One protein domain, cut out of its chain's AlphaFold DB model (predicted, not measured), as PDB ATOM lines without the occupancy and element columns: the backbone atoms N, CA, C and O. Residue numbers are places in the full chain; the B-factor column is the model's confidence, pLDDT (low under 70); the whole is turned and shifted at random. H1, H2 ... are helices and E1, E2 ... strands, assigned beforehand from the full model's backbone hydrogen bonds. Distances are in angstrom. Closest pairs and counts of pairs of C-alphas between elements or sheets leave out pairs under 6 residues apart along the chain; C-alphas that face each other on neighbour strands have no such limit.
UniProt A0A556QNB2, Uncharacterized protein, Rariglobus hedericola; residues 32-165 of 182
ATOM      1  N   PRO A  32      12.522  22.671  -9.165       90.75
ATOM      2  CA  PRO A  32      13.340  21.506  -9.517       90.75
ATOM      3  C   PRO A  32      12.783  20.695 -10.693       90.75
ATOM      4  O   PRO A  32      13.525  19.935 -11.313       90.75
ATOM      5  N   PHE A  33      11.504  20.873 -11.022       92.19
ATOM      6  CA  PHE A  33      10.814  20.143 -12.084       92.19
ATOM      7  C   PHE A  33      10.767  20.892 -13.424       92.19
ATOM      8  O   PHE A  33      10.457  20.273 -14.434       92.19
ATOM      9  N   ASN A  34      11.090  22.189 -13.498       91.44
ATOM     10  CA  ASN A  34      10.843  22.976 -14.719       91.44
ATOM     11  C   ASN A  34      11.621  22.500 -15.950       91.44
ATOM     12  O   ASN A  34      11.091  22.486 -17.060       91.44
ATOM     13  N   GLU A  35      12.857  22.046 -15.760       89.06
ATOM     14  CA  GLU A  35      13.687  21.529 -16.854       89.06
ATOM     15  C   GLU A  35      13.205  20.159 -17.357       89.06
ATOM     16  O   GLU A  35      13.372  19.832 -18.537       89.06
ATOM     17  N   THR A  36      12.589  19.365 -16.475       91.88
ATOM     18  CA  THR A  36      12.249  17.961 -16.733       91.88
ATOM     19  C   THR A  36      10.771  17.695 -16.966       91.88
ATOM     20  O   THR A  36      10.447  16.686 -17.585       91.88
ATOM     21  N   LYS A  37       9.876  18.609 -16.578       92.62
ATOM     22  CA  LYS A  37       8.415  18.479 -16.707       92.62
ATOM     23  C   LYS A  37       7.960  18.178 -18.136       92.62
ATOM     24  O   LYS A  37       7.024  17.414 -18.333       92.62
ATOM     25  N   LYS A  38       8.656  18.711 -19.147       93.81
ATOM     26  CA  LYS A  38       8.388  18.423 -20.571       93.81
ATOM     27  C   LYS A  38       8.619  16.961 -20.979       93.81
ATOM     28  O   LYS A  38       8.177  16.553 -22.043       93.81
ATOM     29  N   PHE A  39       9.337  16.204 -20.156       94.94
ATOM     30  CA  PHE A  39       9.635  14.788 -20.349       94.94
ATOM     31  C   PHE A  39       8.783  13.887 -19.453       94.94
ATOM     32  O   PHE A  39       9.057  12.694 -19.363       94.94
ATOM     33  N   TYR A  40       7.795  14.431 -18.740       94.81
ATOM     34  CA  TYR A  40       6.889  13.624 -17.928       94.81
ATOM     35  C   TYR A  40       5.900  12.864 -18.824       94.81
ATOM     36  O   TYR A  40       5.742  13.211 -19.999       94.81
ATOM     37  N   PRO A  41       5.245  11.810 -18.307       93.88
ATOM     38  CA  PRO A  41       4.177  11.133 -19.034       93.88
ATOM     39  C   PRO A  41       3.119  12.125 -19.548       93.88
ATOM     40  O   PRO A  41       2.791  13.083 -18.842       93.88
ATOM     41  N   PRO A  42       2.574  11.934 -20.760       91.31
ATOM     42  CA  PRO A  42       1.666  12.901 -21.383       91.31
ATOM     43  C   PRO A  42       0.334  13.063 -20.635       91.31
ATOM     44  O   PRO A  42      -0.310  14.100 -20.756       91.31
ATOM     45  N   ASP A  43      -0.072  12.067 -19.847       93.25
ATOM     46  CA  ASP A  43      -1.256  12.098 -18.984       93.25
ATOM     47  C   ASP A  43      -0.991  12.753 -17.618       93.25
ATOM     48  O   ASP A  43      -1.836  12.679 -16.723       93.25
ATOM     49  N   THR A  44       0.173  13.389 -17.435       95.50
ATOM     50  CA  THR A  44       0.524  13.999 -16.153       95.50
ATOM     51  C   THR A  44      -0.344  15.221 -15.860       95.50
ATOM     52  O   THR A  44      -0.305  16.215 -16.584       95.50
ATOM     53  N   ALA A  45      -1.064  15.184 -14.741       95.12
ATOM     54  CA  ALA A  45      -1.805  16.312 -14.190       95.12
ATOM     55  C   ALA A  45      -1.062  16.919 -12.992       95.12
ATOM     56  O   ALA A  45      -0.513  16.202 -12.155       95.12
ATOM     57  N   GLU A  46      -1.073  18.245 -12.884       95.69
ATOM     58  CA  GLU A  46      -0.488  18.980 -11.762       95.69
ATOM     59  C   GLU A  46      -1.591  19.514 -10.844       95.69
ATOM     60  O   GLU A  46      -2.476  20.250 -11.280       95.69
ATOM     61  N   GLY A  47      -1.522  19.161  -9.562       94.69
ATOM     62  CA  GLY A  47      -2.315  19.780  -8.505       94.69
ATOM     63  C   GLY A  47      -1.444  20.705  -7.665       94.69
ATOM     64  O   GLY A  47      -0.413  20.274  -7.151       94.69
ATOM     65  N   VAL A  48      -1.862  21.960  -7.499       93.75
ATOM     66  CA  VAL A  48      -1.169  22.937  -6.650       93.75
ATOM     67  C   VAL A  48      -1.987  23.177  -5.390       93.75
ATOM     68  O   VAL A  48      -3.153  23.562  -5.455       93.75
ATOM     69  N   TYR A  49      -1.357  22.969  -4.241       91.00
ATOM     70  CA  TYR A  49      -1.972  23.064  -2.927       91.00
ATOM     71  C   TYR A  49      -1.234  24.080  -2.065       91.00
ATOM     72  O   TYR A  49      -0.012  24.211  -2.132       91.00
ATOM     73  N   TRP A  50      -1.989  24.755  -1.207       88.88
ATOM     74  CA  TRP A  50      -1.463  25.676  -0.210       88.88
ATOM     75  C   TRP A  50      -1.824  25.151   1.172       88.88
ATOM     76  O   TRP A  50      -3.000  24.927   1.465       88.88
ATOM     77  N   LYS A  51      -0.818  24.928   2.018       84.06
ATOM     78  CA  LYS A  51      -1.015  24.545   3.419       84.06
ATOM     79  C   LYS A  51      -0.492  25.660   4.307       84.06
ATOM     80  O   LYS A  51       0.642  26.095   4.146       84.06
ATOM     81  N   SER A  52      -1.303  26.113   5.251       78.88
ATOM     82  CA  SER A  52      -0.843  27.092   6.232       78.88
ATOM     83  C   SER A  52       0.085  26.456   7.265       78.88
ATOM     84  O   SER A  52      -0.071  25.281   7.602       78.88
ATOM     85  N   ALA A  53       1.015  27.247   7.803       71.31
ATOM     86  CA  ALA A  53       1.767  26.882   9.002       71.31
ATOM     87  C   ALA A  53       0.898  26.913  10.279       71.31
ATOM     88  O   ALA A  53       1.243  26.281  11.276       71.31
ATOM     89  N   LEU A  54      -0.234  27.628  10.259       73.81
ATOM     90  CA  LEU A  54      -1.146  27.788  11.392       73.81
ATOM     91  C   LEU A  54      -2.483  27.095  11.106       73.81
ATOM     92  O   LEU A  54      -3.124  27.357  10.091       73.81
ATOM     93  N   ALA A  55      -2.938  26.259  12.045       66.94
ATOM     94  CA  ALA A  55      -4.119  25.404  11.882       66.94
ATOM     95  C   ALA A  55      -5.416  26.156  11.514       66.94
ATOM     96  O   ALA A  55      -6.280  25.583  10.861       66.94
ATOM     97  N   ASN A  56      -5.534  27.437  11.883       68.25
ATOM     98  CA  ASN A  56      -6.765  28.225  11.740       68.25
ATOM     99  C   ASN A  56      -6.598  29.504  10.906       68.25
ATOM    100  O   ASN A  56      -7.443  30.393  10.976       68.25
ATOM    101  N   GLN A  57      -5.515  29.634  10.137       68.06
ATOM    102  CA  GLN A  57      -5.285  30.834   9.334       68.06
ATOM    103  C   GLN A  57      -4.793  30.452   7.949       68.06
ATOM    104  O   GLN A  57      -3.633  30.105   7.787       68.06
ATOM    105  N   LEU A  58      -5.649  30.542   6.935       65.62
ATOM    106  CA  LEU A  58      -5.212  30.449   5.542       65.62
ATOM    107  C   LEU A  58      -4.375  31.692   5.223       65.62
ATOM    108  O   LEU A  58      -4.911  32.792   5.123       65.62
ATOM    109  N   SER A  59      -3.061  31.520   5.105       66.88
ATOM    110  CA  SER A  59      -2.147  32.570   4.670       66.88
ATOM    111  C   SER A  59      -1.371  32.088   3.455       66.88
ATOM    112  O   SER A  59      -0.740  31.032   3.493       66.88
ATOM    113  N   SER A  60      -1.410  32.873   2.381       68.25
ATOM    114  CA  SER A  60      -0.523  32.708   1.227       68.25
ATOM    115  C   SER A  60       0.871  33.282   1.481       68.25
ATOM    116  O   SER A  60       1.748  33.107   0.648       68.25
ATOM    117  N   GLU A  61       1.072  33.980   2.600       75.00
ATOM    118  CA  GLU A  61       2.330  34.652   2.948       75.00
ATOM    119  C   GLU A  61       3.174  33.831   3.926       75.00
ATOM    120  O   GLU A  61       4.371  34.061   4.049       75.00
ATOM    121  N   ASN A  62       2.567  32.862   4.620       79.31
ATOM    122  CA  ASN A  62       3.271  31.996   5.556       79.31
ATOM    123  C   ASN A  62       2.695  30.574   5.532       79.31
ATOM    124  O   ASN A  62       1.586  30.322   6.008       79.31
ATOM    125  N   GLY A  63       3.466  29.634   4.992       87.12
ATOM    126  CA  GLY A  63       3.096  28.221   4.965       87.12
ATOM    127  C   GLY A  63       3.893  27.420   3.947       87.12
ATOM    128  O   GLY A  63       5.107  27.584   3.820       87.12
ATOM    129  N   TRP A  64       3.189  26.564   3.219       90.06
ATOM    130  CA  TRP A  64       3.727  25.644   2.233       90.06
ATOM    131  C   TRP A  64       2.961  25.750   0.929       90.06
ATOM    132  O   TRP A  64       1.731  25.647   0.910       90.06
ATOM    133  N   LYS A  65       3.705  25.858  -0.165       92.00
ATOM    134  CA  LYS A  65       3.196  25.612  -1.508       92.00
ATOM    135  C   LYS A  65       3.640  24.215  -1.920       92.00
ATOM    136  O   LYS A  65       4.823  23.887  -1.834       92.00
ATOM    137  N   VAL A  66       2.687  23.381  -2.317       93.75
ATOM    138  CA  VAL A  66       2.930  21.979  -2.665       93.75
ATOM    139  C   VAL A  66       2.408  21.714  -4.065       93.75
ATOM    140  O   VAL A  66       1.222  21.888  -4.331       93.75
ATOM    141  N   HIS A  67       3.290  21.280  -4.954       95.88
ATOM    142  CA  HIS A  67       2.933  20.789  -6.278       95.88
ATOM    143  C   HIS A  67       2.926  19.265  -6.236       95.88
ATOM    144  O   HIS A  67       3.894  18.668  -5.776       95.88
ATOM    145  N   VAL A  68       1.858  18.637  -6.716       96.25
ATOM    146  CA  VAL A  68       1.751  17.179  -6.827       96.25
ATOM    147  C   VAL A  68       1.492  16.815  -8.280       96.25
ATOM    148  O   VAL A  68       0.553  17.326  -8.891       96.25
ATOM    149  N   PHE A  69       2.321  15.929  -8.823       96.50
ATOM    150  CA  PHE A  69       2.226  15.444 -10.194       96.50
ATOM    151  C   PHE A  69       1.640  14.036 -10.203       96.50
ATOM    152  O   PHE A  69       2.211  13.110  -9.622       96.50
ATOM    153  N   TYR A  70       0.507  13.878 -10.882       94.56
ATOM    154  CA  TYR A  70      -0.232  12.627 -10.989       94.56
ATOM    155  C   TYR A  70      -0.140  12.072 -12.404       94.56
ATOM    156  O   TYR A  70      -0.415  12.814 -13.337       94.56
ATOM    157  N   ALA A  71       0.127  10.777 -12.569       92.62
ATOM    158  CA  ALA A  71      -0.110  10.066 -13.830       92.62
ATOM    159  C   ALA A  71      -0.845   8.753 -13.546       92.62
ATOM    160  O   ALA A  71      -0.616   8.113 -12.513       92.62
ATOM    161  N   GLY A  72      -1.789   8.375 -14.411       87.56
ATOM    162  CA  GLY A  72      -2.651   7.210 -14.188       87.56
ATOM    163  C   GLY A  72      -3.366   7.204 -12.825       87.56
ATOM    164  O   GLY A  72      -3.541   6.143 -12.225       87.56
ATOM    165  N   GLY A  73      -3.710   8.382 -12.287       87.19
ATOM    166  CA  GLY A  73      -4.358   8.531 -10.977       87.19
ATOM    167  C   GLY A  73      -3.456   8.282  -9.758       87.19
ATOM    168  O   GLY A  73      -3.966   8.154  -8.646       87.19
ATOM    169  N   ARG A  74      -2.129   8.203  -9.931       89.12
ATOM    170  CA  ARG A  74      -1.155   8.004  -8.842       89.12
ATOM    171  C   ARG A  74      -0.172   9.168  -8.768       89.12
ATOM    172  O   ARG A  74       0.290   9.636  -9.804       89.12
ATOM    173  N   SER A  75       0.171   9.604  -7.553       90.75
ATOM    174  CA  SER A  75       1.231  10.598  -7.329       90.75
ATOM    175  C   SER A  75       2.585   9.999  -7.719       90.75
ATOM    176  O   SER A  75       2.944   8.911  -7.263       90.75
ATOM    177  N   MET A  76       3.314  10.678  -8.603       94.06
ATOM    178  CA  MET A  76       4.655  10.279  -9.050       94.06
ATOM    179  C   MET A  76       5.753  11.175  -8.485       94.06
ATOM    180  O   MET A  76       6.900  10.726  -8.365       94.06
ATOM    181  N   ALA A  77       5.410  12.429  -8.185       96.38
ATOM    182  CA  ALA A  77       6.308  13.417  -7.618       96.38
ATOM    183  C   ALA A  77       5.547  14.492  -6.841       96.38
ATOM    184  O   ALA A  77       4.446  14.894  -7.215       96.38
ATOM    185  N   GLU A  78       6.196  15.002  -5.803       96.69
ATOM    186  CA  GLU A  78       5.712  16.074  -4.947       96.69
ATOM    187  C   GLU A  78       6.833  17.086  -4.735       96.69
ATOM    188  O   GLU A  78       7.953  16.712  -4.392       96.69
ATOM    189  N   ALA A  79       6.556  18.367  -4.949       96.81
ATOM    190  CA  ALA A  79       7.508  19.445  -4.733       96.81
ATOM    191  C   ALA A  79       6.979  20.417  -3.683       96.81
ATOM    192  O   ALA A  79       5.869  20.933  -3.795       96.81
ATOM    193  N   TYR A  80       7.803  20.664  -2.676       95.31
ATOM    194  CA  TYR A  80       7.494  21.434  -1.486       95.31
ATOM    195  C   TYR A  80       8.321  22.712  -1.475       95.31
ATOM    196  O   TYR A  80       9.544  22.651  -1.589       95.31
ATOM    197  N   GLN A  81       7.657  23.848  -1.289       93.88
ATOM    198  CA  GLN A  81       8.283  25.150  -1.083       93.88
ATOM    199  C   GLN A  81       7.783  25.747   0.224       93.88
ATOM    200  O   GLN A  81       6.570  25.790   0.469       93.88
ATOM    201  N   ARG A  82       8.709  26.255   1.036       90.81
ATOM    202  CA  ARG A  82       8.370  27.085   2.190       90.81
ATOM    203  C   ARG A  82       8.046  28.498   1.703       90.81
ATOM    204  O   ARG A  82       8.817  29.085   0.952       90.81
ATOM    205  N   VAL A  83       6.893  29.038   2.087       86.94
ATOM    206  CA  VAL A  83       6.456  30.382   1.678       86.94
ATOM    207  C   VAL A  83       6.633  31.359   2.831       86.94
ATOM    208  O   VAL A  83       6.213  31.058   3.950       86.94
ATOM    209  N   GLY A  84       7.252  32.505   2.540       82.56
ATOM    210  CA  GLY A  84       7.592  33.560   3.503       82.56
ATOM    211  C   GLY A  84       8.968  33.396   4.153       82.56
ATOM    212  O   GLY A  84       9.555  34.373   4.602       82.56
ATOM    213  N   GLU A  85       9.511  32.179   4.161       84.94
ATOM    214  CA  GLU A  85      10.821  31.847   4.724       84.94
ATOM    215  C   GLU A  85      11.557  30.858   3.815       84.94
ATOM    216  O   GLU A  85      10.943  30.150   3.012       84.94
ATOM    217  N   SER A  86      12.881  30.791   3.962       88.69
ATOM    218  CA  SER A  86      13.702  29.789   3.284       88.69
ATOM    219  C   SER A  86      13.605  28.434   3.981       88.69
ATOM    220  O   SER A  86      13.772  28.338   5.197       88.69
ATOM    221  N   LEU A  87      13.424  27.390   3.180       91.44
ATOM    222  CA  LEU A  87      13.393  25.992   3.568       91.44
ATOM    223  C   LEU A  87      14.705  25.617   4.255       91.44
ATOM    224  O   LEU A  87      15.774  25.612   3.636       91.44
ATOM    225  N   ASN A  88      14.619  25.300   5.541       92.56
ATOM    226  CA  ASN A  88      15.788  24.985   6.352       92.56
ATOM    227  C   ASN A  88      16.061  23.470   6.419       92.56
ATOM    228  O   ASN A  88      15.248  22.637   6.020       92.56
ATOM    229  N   GLU A  89      17.226  23.087   6.946       92.00
ATOM    230  CA  GLU A  89      17.628  21.675   7.000       92.00
ATOM    231  C   GLU A  89      16.716  20.818   7.897       92.00
ATOM    232  O   GLU A  89      16.466  19.652   7.584       92.00
ATOM    233  N   PHE A  90      16.191  21.373   8.992       93.69
ATOM    234  CA  PHE A  90      15.267  20.651   9.869       93.69
ATOM    235  C   PHE A  90      13.963  20.320   9.143       93.69
ATOM    236  O   PHE A  90      13.479  19.192   9.233       93.69
ATOM    237  N   GLU A  91      13.433  21.271   8.380       93.69
ATOM    238  CA  GLU A  91      12.243  21.094   7.550       93.69
ATOM    239  C   GLU A  91      12.485  20.083   6.426       93.69
ATOM    240  O   GLU A  91      11.654  19.199   6.215       93.69
ATOM    241  N   VAL A  92      13.645  20.133   5.760       95.00
ATOM    242  CA  VAL A  92      14.038  19.117   4.767       95.00
ATOM    243  C   VAL A  92      14.038  17.726   5.399       95.00
ATOM    244  O   VAL A  92      13.412  16.806   4.872       95.00
ATOM    245  N   ARG A  93      14.686  17.558   6.558       94.38
ATOM    246  CA  ARG A  93      14.721  16.271   7.271       94.38
ATOM    247  C   ARG A  93      13.324  15.813   7.692       94.38
ATOM    248  O   ARG A  93      13.036  14.620   7.606       94.38
ATOM    249  N   ALA A  94      12.456  16.731   8.115       93.69
ATOM    250  CA  ALA A  94      11.076  16.419   8.478       93.69
ATOM    251  C   ALA A  94      10.260  15.933   7.268       93.69
ATOM    252  O   ALA A  94       9.585  14.909   7.367       93.69
ATOM    253  N   LEU A  95      10.373  16.606   6.117       94.62
ATOM    254  CA  LEU A  95       9.705  16.208   4.872       94.62
ATOM    255  C   LEU A  95      10.185  14.844   4.372       94.62
ATOM    256  O   LEU A  95       9.366  13.999   4.013       94.62
ATOM    257  N   LEU A  96      11.497  14.605   4.389       95.38
ATOM    258  CA  LEU A  96      12.062  13.298   4.051       95.38
ATOM    259  C   LEU A  96      11.539  12.225   5.018       95.38
ATOM    260  O   LEU A  96      11.033  11.193   4.583       95.38
ATOM    261  N   SER A  97      11.573  12.485   6.327       93.81
ATOM    262  CA  SER A  97      11.073  11.550   7.343       93.81
ATOM    263  C   SER A  97       9.595  11.194   7.143       93.81
ATOM    264  O   SER A  97       9.230  10.024   7.239       93.81
ATOM    265  N   ALA A  98       8.755  12.170   6.789       92.31
ATOM    266  CA  ALA A  98       7.336  11.946   6.513       92.31
ATOM    267  C   ALA A  98       7.093  11.057   5.277       92.31
ATOM    268  O   ALA A  98       6.095  10.344   5.221       92.31
ATOM    269  N   ASN A  99       8.018  11.067   4.313       91.50
ATOM    270  CA  ASN A  99       7.903  10.360   3.036       91.50
ATOM    271  C   ASN A  99       8.733   9.065   2.957       91.50
ATOM    272  O   ASN A  99       8.852   8.479   1.886       91.50
ATOM    273  N   ARG A 100       9.331   8.603   4.065       88.94
ATOM    274  CA  ARG A 100      10.239   7.438   4.056       88.94
ATOM    275  C   ARG A 100       9.543   6.075   4.148       88.94
ATOM    276  O   ARG A 100      10.169   5.047   3.907       88.94
ATOM    277  N   GLY A 101       8.279   6.045   4.579       88.38
ATOM    278  CA  GLY A 101       7.612   4.798   4.961       88.38
ATOM    279  C   GLY A 101       8.387   4.062   6.063       88.38
ATOM    280  O   GLY A 101       8.602   4.615   7.142       88.38
ATOM    281  N   ALA A 102       8.809   2.825   5.784       87.75
ATOM    282  CA  ALA A 102       9.627   2.005   6.688       87.75
ATOM    283  C   ALA A 102      11.144   2.090   6.413       87.75
ATOM    284  O   ALA A 102      11.933   1.569   7.201       87.75
ATOM    285  N   SER A 103      11.548   2.731   5.315       92.12
ATOM    286  CA  SER A 103      12.937   2.806   4.852       92.12
ATOM    287  C   SER A 103      13.652   4.048   5.401       92.12
ATOM    288  O   SER A 103      13.037   4.912   6.035       92.12
ATOM    289  N   SER A 104      14.963   4.164   5.166       93.12
ATOM    290  CA  SER A 104      15.758   5.341   5.552       93.12
ATOM    291  C   SER A 104      16.268   6.099   4.332       93.12
ATOM    292  O   SER A 104      16.511   5.516   3.280       93.12
ATOM    293  N   TRP A 105      16.423   7.418   4.461       94.88
ATOM    294  CA  TRP A 105      17.006   8.254   3.413       94.88
ATOM    295  C   TRP A 105      18.521   8.303   3.537       94.88
ATOM    296  O   TRP A 105      19.058   8.598   4.606       94.88
ATOM    297  N   LYS A 106      19.204   8.114   2.412       93.00
ATOM    298  CA  LYS A 106      20.640   8.302   2.267       93.00
ATOM    299  C   LYS A 106      20.906   9.597   1.510       93.00
ATOM    300  O   LYS A 106      20.419   9.784   0.398       93.00
ATOM    301  N   LYS A 107      21.701  10.489   2.103       91.62
ATOM    302  CA  LYS A 107      22.216  11.679   1.416       91.62
ATOM    303  C   LYS A 107      23.409  11.285   0.547       91.62
ATOM    304  O   LYS A 107      24.318  10.602   1.021       91.62
ATOM    305  N   LEU A 108      23.405  11.717  -0.706       86.88
ATOM    306  CA  LEU A 108      24.516  11.528  -1.629       86.88
ATOM    307  C   LEU A 108      25.527  12.663  -1.448       86.88
ATOM    308  O   LEU A 108      25.176  13.794  -1.110       86.88
ATOM    309  N   SER A 109      26.812  12.345  -1.590       70.50
ATOM    310  CA  SER A 109      27.891  13.319  -1.417       70.50
ATOM    311  C   SER A 109      27.789  14.443  -2.448       70.50
ATOM    312  O   SER A 109      27.493  14.192  -3.611       70.50
ATOM    313  N   SER A 110      28.122  15.668  -2.030       57.44
ATOM    314  CA  SER A 110      28.017  16.901  -2.829       57.44
ATOM    315  C   SER A 110      28.785  16.892  -4.161       57.44
ATOM    316  O   SER A 110      28.479  17.711  -5.021       57.44
ATOM    317  N   GLU A 111      29.768  16.007  -4.347       51.12
ATOM    318  CA  GLU A 111      30.518  15.871  -5.612       51.12
ATOM    319  C   GLU A 111      29.915  14.842  -6.582       51.12
ATOM    320  O   GLU A 111      30.394  14.666  -7.698       51.12
ATOM    321  N   GLY A 112      28.842  14.170  -6.169       48.56
ATOM    322  CA  GLY A 112      28.204  13.093  -6.912       48.56
ATOM    323  C   GLY A 112      26.730  13.012  -6.565       48.56
ATOM    324  O   GLY A 112      26.266  11.970  -6.099       48.56
ATOM    325  N   GLY A 113      26.001  14.116  -6.775       55.75
ATOM    326  CA  GLY A 113      24.548  14.041  -6.908       55.75
ATOM    327  C   GLY A 113      24.219  12.877  -7.839       55.75
ATOM    328  O   GLY A 113      24.893  12.680  -8.856       55.75
ATOM    329  N   GLY A 114      23.265  12.047  -7.433       60.34
ATOM    330  CA  GLY A 114      23.004  10.800  -8.121       60.34
ATOM    331  C   GLY A 114      22.676  11.073  -9.583       60.34
ATOM    332  O   GLY A 114      21.865  11.948  -9.907       60.34
ATOM    333  N   THR A 115      23.338  10.355 -10.486       66.81
ATOM    334  CA  THR A 115      23.005  10.449 -11.900       66.81
ATOM    335  C   THR A 115      21.651   9.778 -12.096       66.81
ATOM    336  O   THR A 115      21.502   8.586 -11.820       66.81
ATOM    337  N   ASN A 116      20.636  10.565 -12.478       73.12
ATOM    338  CA  ASN A 116      19.805  10.322 -13.667       73.12
ATOM    339  C   ASN A 116      18.638  11.307 -13.799       73.12
ATOM    340  O   ASN A 116      18.210  11.871 -12.807       73.12
ATOM    341  N   GLY A 117      18.201  11.521 -15.051       81.81
ATOM    342  CA  GLY A 117      16.998  12.230 -15.510       81.81
ATOM    343  C   GLY A 117      16.815  13.637 -14.953       81.81
ATOM    344  O   GLY A 117      17.080  14.640 -15.623       81.81
ATOM    345  N   ILE A 118      16.311  13.681 -13.723       89.81
ATOM    346  CA  ILE A 118      16.029  14.874 -12.927       89.81
ATOM    347  C   ILE A 118      17.249  15.293 -12.091       89.81
ATOM    348  O   ILE A 118      17.472  16.487 -11.878       89.81
ATOM    349  N   GLY A 119      18.069  14.338 -11.657       89.56
ATOM    350  CA  GLY A 119      19.145  14.493 -10.677       89.56
ATOM    351  C   GLY A 119      18.599  14.500  -9.248       89.56
ATOM    352  O   GLY A 119      17.486  14.965  -9.015       89.56
ATOM    353  N   TYR A 120      19.364  13.983  -8.288       93.12
ATOM    354  CA  TYR A 120      18.911  13.840  -6.900       93.12
ATOM    355  C   TYR A 120      20.058  13.949  -5.895       93.12
ATOM    356  O   TYR A 120      21.192  13.560  -6.169       93.12
ATOM    357  N   ASP A 121      19.728  14.455  -4.711       93.38
ATOM    358  CA  ASP A 121      20.649  14.633  -3.582       93.38
ATOM    359  C   ASP A 121      20.412  13.584  -2.489       93.38
ATOM    360  O   ASP A 121      21.277  13.337  -1.647       93.38
ATOM    361  N   TYR A 122      19.233  12.959  -2.500       94.50
ATOM    362  CA  TYR A 122      18.832  11.934  -1.547       94.50
ATOM    363  C   TYR A 122      18.198  10.755  -2.278       94.50
ATOM    364  O   TYR A 122      17.453  10.933  -3.244       94.50
ATOM    365  N   GLU A 123      18.448   9.554  -1.777       94.94
ATOM    366  CA  GLU A 123      17.834   8.320  -2.256       94.94
ATOM    367  C   GLU A 123      17.371   7.494  -1.059       94.94
ATOM    368  O   GLU A 123      18.054   7.426  -0.034       94.94
ATOM    369  N   LEU A 124      16.181   6.913  -1.164       94.94
ATOM    370  CA  LEU A 124      15.678   5.991  -0.159       94.94
ATOM    371  C   LEU A 124      16.472   4.678  -0.252       94.94
ATOM    372  O   LEU A 124      16.800   4.238  -1.349       94.94
ATOM    373  N   GLU A 125      16.794   4.042   0.874       93.69
ATOM    374  CA  GLU A 125      17.643   2.835   0.904       93.69
ATOM    375  C   GLU A 125      17.091   1.663   0.082       93.69
ATOM    376  O   GLU A 125      17.858   0.852  -0.430       93.69
ATOM    377  N   ASP A 126      15.771   1.590  -0.088       92.69
ATOM    378  CA  ASP A 126      15.109   0.596  -0.938       92.69
ATOM    379  C   ASP A 126      15.130   0.944  -2.442       92.69
ATOM    380  O   ASP A 126      14.638   0.172  -3.267       92.69
ATOM    381  N   GLY A 127      15.671   2.110  -2.812       91.50
ATOM    382  CA  GLY A 127      15.773   2.608  -4.184       91.50
ATOM    383  C   GLY A 127      14.442   3.010  -4.828       91.50
ATOM    384  O   GLY A 127      14.402   3.279  -6.030       91.50
ATOM    385  N   SER A 128      13.338   3.047  -4.079       93.62
ATOM    386  CA  SER A 128      12.003   3.325  -4.627       93.62
ATOM    387  C   SER A 128      11.760   4.810  -4.916       93.62
ATOM    388  O   SER A 128      11.019   5.152  -5.849       93.62
ATOM    389  N   MET A 129      12.395   5.685  -4.135       94.88
ATOM    390  CA  MET A 129      12.194   7.130  -4.166       94.88
ATOM    391  C   MET A 129      13.510   7.895  -4.076       94.88
ATOM    392  O   MET A 129      14.489   7.456  -3.472       94.88
ATOM    393  N   ARG A 130      13.497   9.083  -4.669       95.56
ATOM    394  CA  ARG A 130      14.605  10.030  -4.739       95.56
ATOM    395  C   ARG A 130      14.110  11.410  -4.349       95.56
ATOM    396  O   ARG A 130      12.919  11.703  -4.460       95.56
ATOM    397  N   ALA A 131      15.018  12.261  -3.892       96.31
ATOM    398  CA  ALA A 131      14.698  13.654  -3.639       96.31
ATOM    399  C   ALA A 131      15.800  14.594  -4.120       96.31
ATOM    400  O   ALA A 131      16.990  14.294  -4.013       96.31
ATOM    401  N   LYS A 132      15.383  15.751  -4.629       94.50
ATOM    402  CA  LYS A 132      16.240  16.832  -5.110       94.50
ATOM    403  C   LYS A 132      15.910  18.116  -4.370       94.50
ATOM    404  O   LYS A 132      14.749  18.532  -4.343       94.50
ATOM    405  N   GLN A 133      16.925  18.763  -3.823       93.69
ATOM    406  CA  GLN A 133      16.821  20.088  -3.239       93.69
ATOM    407  C   GLN A 133      17.367  21.122  -4.235       93.69
ATOM    408  O   GLN A 133      18.509  21.039  -4.677       93.69
ATOM    409  N   LYS A 134      16.551  22.110  -4.614       91.62
ATOM    410  CA  LYS A 134      16.962  23.202  -5.515       91.62
ATOM    411  C   LYS A 134      16.390  24.518  -5.002       91.62
ATOM    412  O   LYS A 134      15.178  24.685  -4.933       91.62
ATOM    413  N   GLY A 135      17.260  25.451  -4.617       89.56
ATOM    414  CA  GLY A 135      16.834  26.714  -4.009       89.56
ATOM    415  C   GLY A 135      15.962  26.477  -2.771       89.56
ATOM    416  O   GLY A 135      16.339  25.723  -1.876       89.56
ATOM    417  N   ASN A 136      14.779  27.094  -2.751       92.12
ATOM    418  CA  ASN A 136      13.789  26.966  -1.676       92.12
ATOM    419  C   ASN A 136      12.835  25.759  -1.847       92.12
ATOM    420  O   ASN A 136      11.771  25.698  -1.231       92.12
ATOM    421  N   TRP A 137      13.180  24.816  -2.725       94.75
ATOM    422  CA  TRP A 137      12.351  23.658  -3.034       94.75
ATOM    423  C   TRP A 137      13.003  22.354  -2.598       94.75
ATOM    424  O   TRP A 137      14.194  22.131  -2.823       94.75
ATOM    425  N   LEU A 138      12.175  21.447  -2.087       96.38
ATOM    426  CA  LEU A 138      12.474  20.024  -2.000       96.38
ATOM    427  C   LEU A 138      11.464  19.268  -2.856       96.38
ATOM    428  O   LEU A 138      10.264  19.331  -2.607       96.38
ATOM    429  N   MET A 139      11.945  18.538  -3.853       96.75
ATOM    430  CA  MET A 139      11.123  17.645  -4.658       96.75
ATOM    431  C   MET A 139      11.434  16.204  -4.306       96.75
ATOM    432  O   MET A 139      12.594  15.811  -4.308       96.75
ATOM    433  N   ILE A 140      10.397  15.427  -4.040       97.06
ATOM    434  CA  ILE A 140      10.441  14.001  -3.750       97.06
ATOM    435  C   ILE A 140       9.719  13.288  -4.891       97.06
ATOM    436  O   ILE A 140       8.624  13.684  -5.280       97.06
ATOM    437  N   PHE A 141      10.326  12.257  -5.466       96.38
ATOM    438  CA  PHE A 141       9.798  11.591  -6.649       96.38
ATOM    439  C   PHE A 141      10.157  10.114  -6.699       96.38
ATOM    440  O   PHE A 141      11.126   9.658  -6.098       96.38
ATOM    441  N   SER A 142       9.355   9.351  -7.437       95.00
ATOM    442  CA  SER A 142       9.626   7.933  -7.660       95.00
ATOM    443  C   SER A 142      10.814   7.725  -8.602       95.00
ATOM    444  O   SER A 142      10.948   8.406  -9.621       95.00
ATOM    445  N   THR A 143      11.620   6.697  -8.342       94.12
ATOM    446  CA  THR A 143      12.706   6.277  -9.249       94.12
ATOM    447  C   THR A 143      12.180   5.895 -10.639       94.12
ATOM    448  O   THR A 143      12.869   6.044 -11.647       94.12
ATOM    449  N   ARG A 144      10.917   5.452 -10.726       93.81
ATOM    450  CA  ARG A 144      10.236   5.172 -12.000       93.81
ATOM    451  C   ARG A 144      10.074   6.423 -12.862       93.81
ATOM    452  O   ARG A 144      10.321   6.343 -14.062       93.81
ATOM    453  N   LEU A 145       9.683   7.552 -12.263       94.75
ATOM    454  CA  LEU A 145       9.604   8.831 -12.974       94.75
ATOM    455  C   LEU A 145      10.978   9.226 -13.511       94.75
ATOM    456  O   LEU A 145      11.103   9.614 -14.667       94.75
ATOM    457  N   ASP A 146      12.005   9.100 -12.677       94.62
ATOM    458  CA  ASP A 146      13.357   9.514 -13.032       94.62
ATOM    459  C   ASP A 146      13.906   8.732 -14.233       94.62
ATOM    460  O   ASP A 146      14.400   9.307 -15.203       94.62
ATOM    461  N   ASN A 147      13.716   7.410 -14.222       94.00
ATOM    462  CA  ASN A 147      14.082   6.547 -15.341       94.00
ATOM    463  C   ASN A 147      13.279   6.875 -16.609       94.00
ATOM    464  O   ASN A 147      13.842   6.889 -17.700       94.00
ATOM    465  N   TYR A 148      11.984   7.180 -16.481       94.44
ATOM    466  CA  TYR A 148      11.172   7.605 -17.623       94.44
ATOM    467  C   TYR A 148      11.722   8.892 -18.254       94.44
ATOM    468  O   TYR A 148      11.885   8.964 -19.472       94.44
ATOM    469  N   VAL A 149      12.076   9.883 -17.428       94.88
ATOM    470  CA  VAL A 149      12.663  11.150 -17.890       94.88
ATOM    471  C   VAL A 149      13.977  10.918 -18.637       94.88
ATOM    472  O   VAL A 149      14.184  11.538 -19.679       94.88
ATOM    473  N   VAL A 150      14.840  10.010 -18.164       94.62
ATOM    474  CA  VAL A 150      16.078   9.635 -18.879       94.62
ATOM    475  C   VAL A 150      15.779   9.145 -20.291       94.62
ATOM    476  O   VAL A 150      16.407   9.601 -21.247       94.62
ATOM    477  N   GLU A 151      14.832   8.222 -20.438       94.50
ATOM    478  CA  GLU A 151      14.510   7.652 -21.748       94.50
ATOM    479  C   GLU A 151      13.935   8.712 -22.695       94.50
ATOM    480  O   GLU A 151      14.364   8.817 -23.843       94.50
ATOM    481  N   GLN A 152      13.054   9.585 -22.203       95.38
ATOM    482  CA  GLN A 152      12.522  10.688 -23.010       95.38
ATOM    483  C   GLN A 152      13.598  11.707 -23.411       95.38
ATOM    484  O   GLN A 152      13.589  12.214 -24.534       95.38
ATOM    485  N   GLN A 153      14.562  11.990 -22.530       93.69
ATOM    486  CA  GLN A 153      15.702  12.852 -22.852       93.69
ATOM    487  C   GLN A 153      16.587  12.250 -23.951       93.69
ATOM    488  O   GLN A 153      17.027  12.985 -24.836       93.69
ATOM    489  N   LYS A 154      16.831  10.931 -23.923       93.69
ATOM    490  CA  LYS A 154      17.580  10.231 -24.982       93.69
ATOM    491  C   LYS A 154      16.866  10.340 -26.325       93.69
ATOM    492  O   LYS A 154      17.481  10.781 -27.291       93.69
ATOM    493  N   VAL A 155      15.566  10.041 -26.362       94.25
ATOM    494  CA  VAL A 155      14.748  10.152 -27.582       94.25
ATOM    495  C   VAL A 155      14.779  11.578 -28.133       94.25
ATOM    496  O   VAL A 155      15.035  11.786 -29.318       94.25
ATOM    497  N   ALA A 156      14.587  12.584 -27.277       92.81
ATOM    498  CA  ALA A 156      14.629  13.983 -27.694       92.81
ATOM    499  C   ALA A 156      16.007  14.398 -28.234       92.81
ATOM    500  O   ALA A 156      16.090  15.175 -29.188       92.81
ATOM    501  N   LYS A 157      17.091  13.880 -27.644       93.19
ATOM    502  CA  LYS A 157      18.451  14.111 -28.132       93.19
ATOM    503  C   LYS A 157      18.658  13.489 -29.515       93.19
ATOM    504  O   LYS A 157      19.143  14.177 -30.403       93.19
ATOM    505  N   GLU A 158      18.244  12.241 -29.717       93.75
ATOM    506  CA  GLU A 158      18.364  11.563 -31.014       93.75
ATOM    507  C   GLU A 158      17.592  12.281 -32.126       93.75
ATOM    508  O   GLU A 158      18.108  12.438 -33.232       93.75
ATOM    509  N   ILE A 159      16.374  12.751 -31.836       94.19
ATOM    510  CA  ILE A 159      15.580  13.548 -32.782       94.19
ATOM    511  C   ILE A 159      16.335  14.830 -33.148       94.19
ATOM    512  O   ILE A 159      16.524  15.119 -34.328       94.19
ATOM    513  N   ARG A 160      16.835  15.560 -32.145       92.88
ATOM    514  CA  ARG A 160      17.585  16.805 -32.350       92.88
ATOM    515  C   ARG A 160      18.866  16.594 -33.160       92.88
ATOM    516  O   ARG A 160      19.189  17.418 -34.019       92.88
ATOM    517  N   ASP A 161      19.601  15.522 -32.885       93.88
ATOM    518  CA  ASP A 161      20.840  15.199 -33.593       93.88
ATOM    519  C   ASP A 161      20.537  14.904 -35.074       93.88
ATOM    520  O   ASP A 161      21.181  15.475 -35.957       93.88
ATOM    521  N   ARG A 162      19.471  14.138 -35.363       92.81
ATOM    522  CA  ARG A 162      19.001  13.883 -36.739       92.81
ATOM    523  C   ARG A 162      18.553  15.152 -37.461       92.81
ATOM    524  O   ARG A 162      18.924  15.360 -38.614       92.81
ATOM    525  N   GLU A 163      17.779  16.014 -36.805       92.94
ATOM    526  CA  GLU A 163      17.351  17.300 -37.377       92.94
ATOM    527  C   GLU A 163      18.552  18.192 -37.709       92.94
ATOM    528  O   GLU A 163      18.610  18.798 -38.779       92.94
ATOM    529  N   THR A 164      19.550  18.222 -36.825       92.81
ATOM    530  CA  THR A 164      20.785  18.986 -37.030       92.81
ATOM    531  C   THR A 164      21.584  18.447 -38.220       92.81
ATOM    532  O   THR A 164      22.127  19.224 -39.006       92.81
ATOM    533  N   GLU A 165      21.659  17.124 -38.389       92.19
ATOM    534  CA  GLU A 165      22.304  16.503 -39.551       92.19
ATOM    535  C   GLU A 165      21.577  16.809 -40.865       92.19
ATOM    536  O   GLU A 165      22.229  17.114 -41.866       92.19
TER     537      GLU A 165
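AT A GLANCE: This is residues 32 to 165 of the 182 residues of an uncharacterized protein of Rariglobus hedericola (UniProt A0A556QNB2). A seven-stranded, twisted antiparallel sheet curls round one short helix, H1, while a long helix, H2, runs on directly from the last strand as an arm whose residues 157 to 165 stick out from the body. The sheet is built from two meanders, runs of strands each the antiparallel neighbour of the one before: E1 E2 E3 and E4 E5 E6 E7. The printed part has 134 residues, in the order E1 E2 E3 H1 E4 E5 E6 E7 H2, and the sheet's order is E1 E2 E3 E7 E6 E5 E4; the class is mixed, helices and strands. The whole is compact, with a radius of gyration of the C-alphas of 16.2 A, and only just elongated, spanning 59 by 29 by 27 A.

IN THESE COORDINATES: Start at Pro 32; residues 32 to 44 hold no named element. Find C-alpha 45 at (-1.805, 16.312, -14.190), where E1 begins, residues 45 to 52, 23.1 A long. E2 follows at residues 63 to 71, 26.3 A, and E3 at residues 74 to 83, 25.9 A, which bends by 56 degrees at residue 77. H1 takes residues 89 to 98, 14.2 A, from C-alpha 89 at (17.628, 21.675, 7.000). Next come the short strands E4, residues 105 to 107, and E5, residues 122 to 124, then E6, residues 129 to 134, 16.8 A, and E7, residues 137 to 142, 16.6 A. H2, residues 143 to 165, runs 33.4 A to C-alpha 165 at (22.304, 16.503, -39.551).

HOW THE PARTS SIT: Look first at the edge strand E1: it forms a hairpin with E2, where N 47 and O 68 are 2.9 A apart. In the hairpin of E2 and E3, N 67 and O 79 are 2.8 A apart. E3 and E7 are antiparallel at 170 degrees, with N 78 and O 140 at 2.8 A. In the hairpin of E6 and E7, N 132 and O 139 are 2.8 A apart; in that of E5 and E6, N 124 and O 129 are 2.9 A apart; in that of E4 and E5, N 106 and O 123 are 2.8 A apart. H1 is on the sheet, which curls round it; the closest C-alphas of H1 and E7 are those of Val 92 and Leu 138, 7.0 A apart. H2 only grazes the sheet with its residues 143 to 146; its closest C-alphas with E3 are those of Leu 145 and Met 76, 6.5 A apart. H1 and H2 are apart. In H1 and H2 every O i to N i+4 pair is within hydrogen-bond range.

THE WHOLE: The C-alphas farthest apart are those of Asn 56 and Glu 165, 60.1 A. Without residues 157 to 165, which stand free, the body spans 47 by 32 by 27 A. The printed part has no cut. The link from E4 to E5, 14 residues, is long. The mean pLDDT of the printed part is 89.0; residues 55 to 60 and 110 to 115 are under 70.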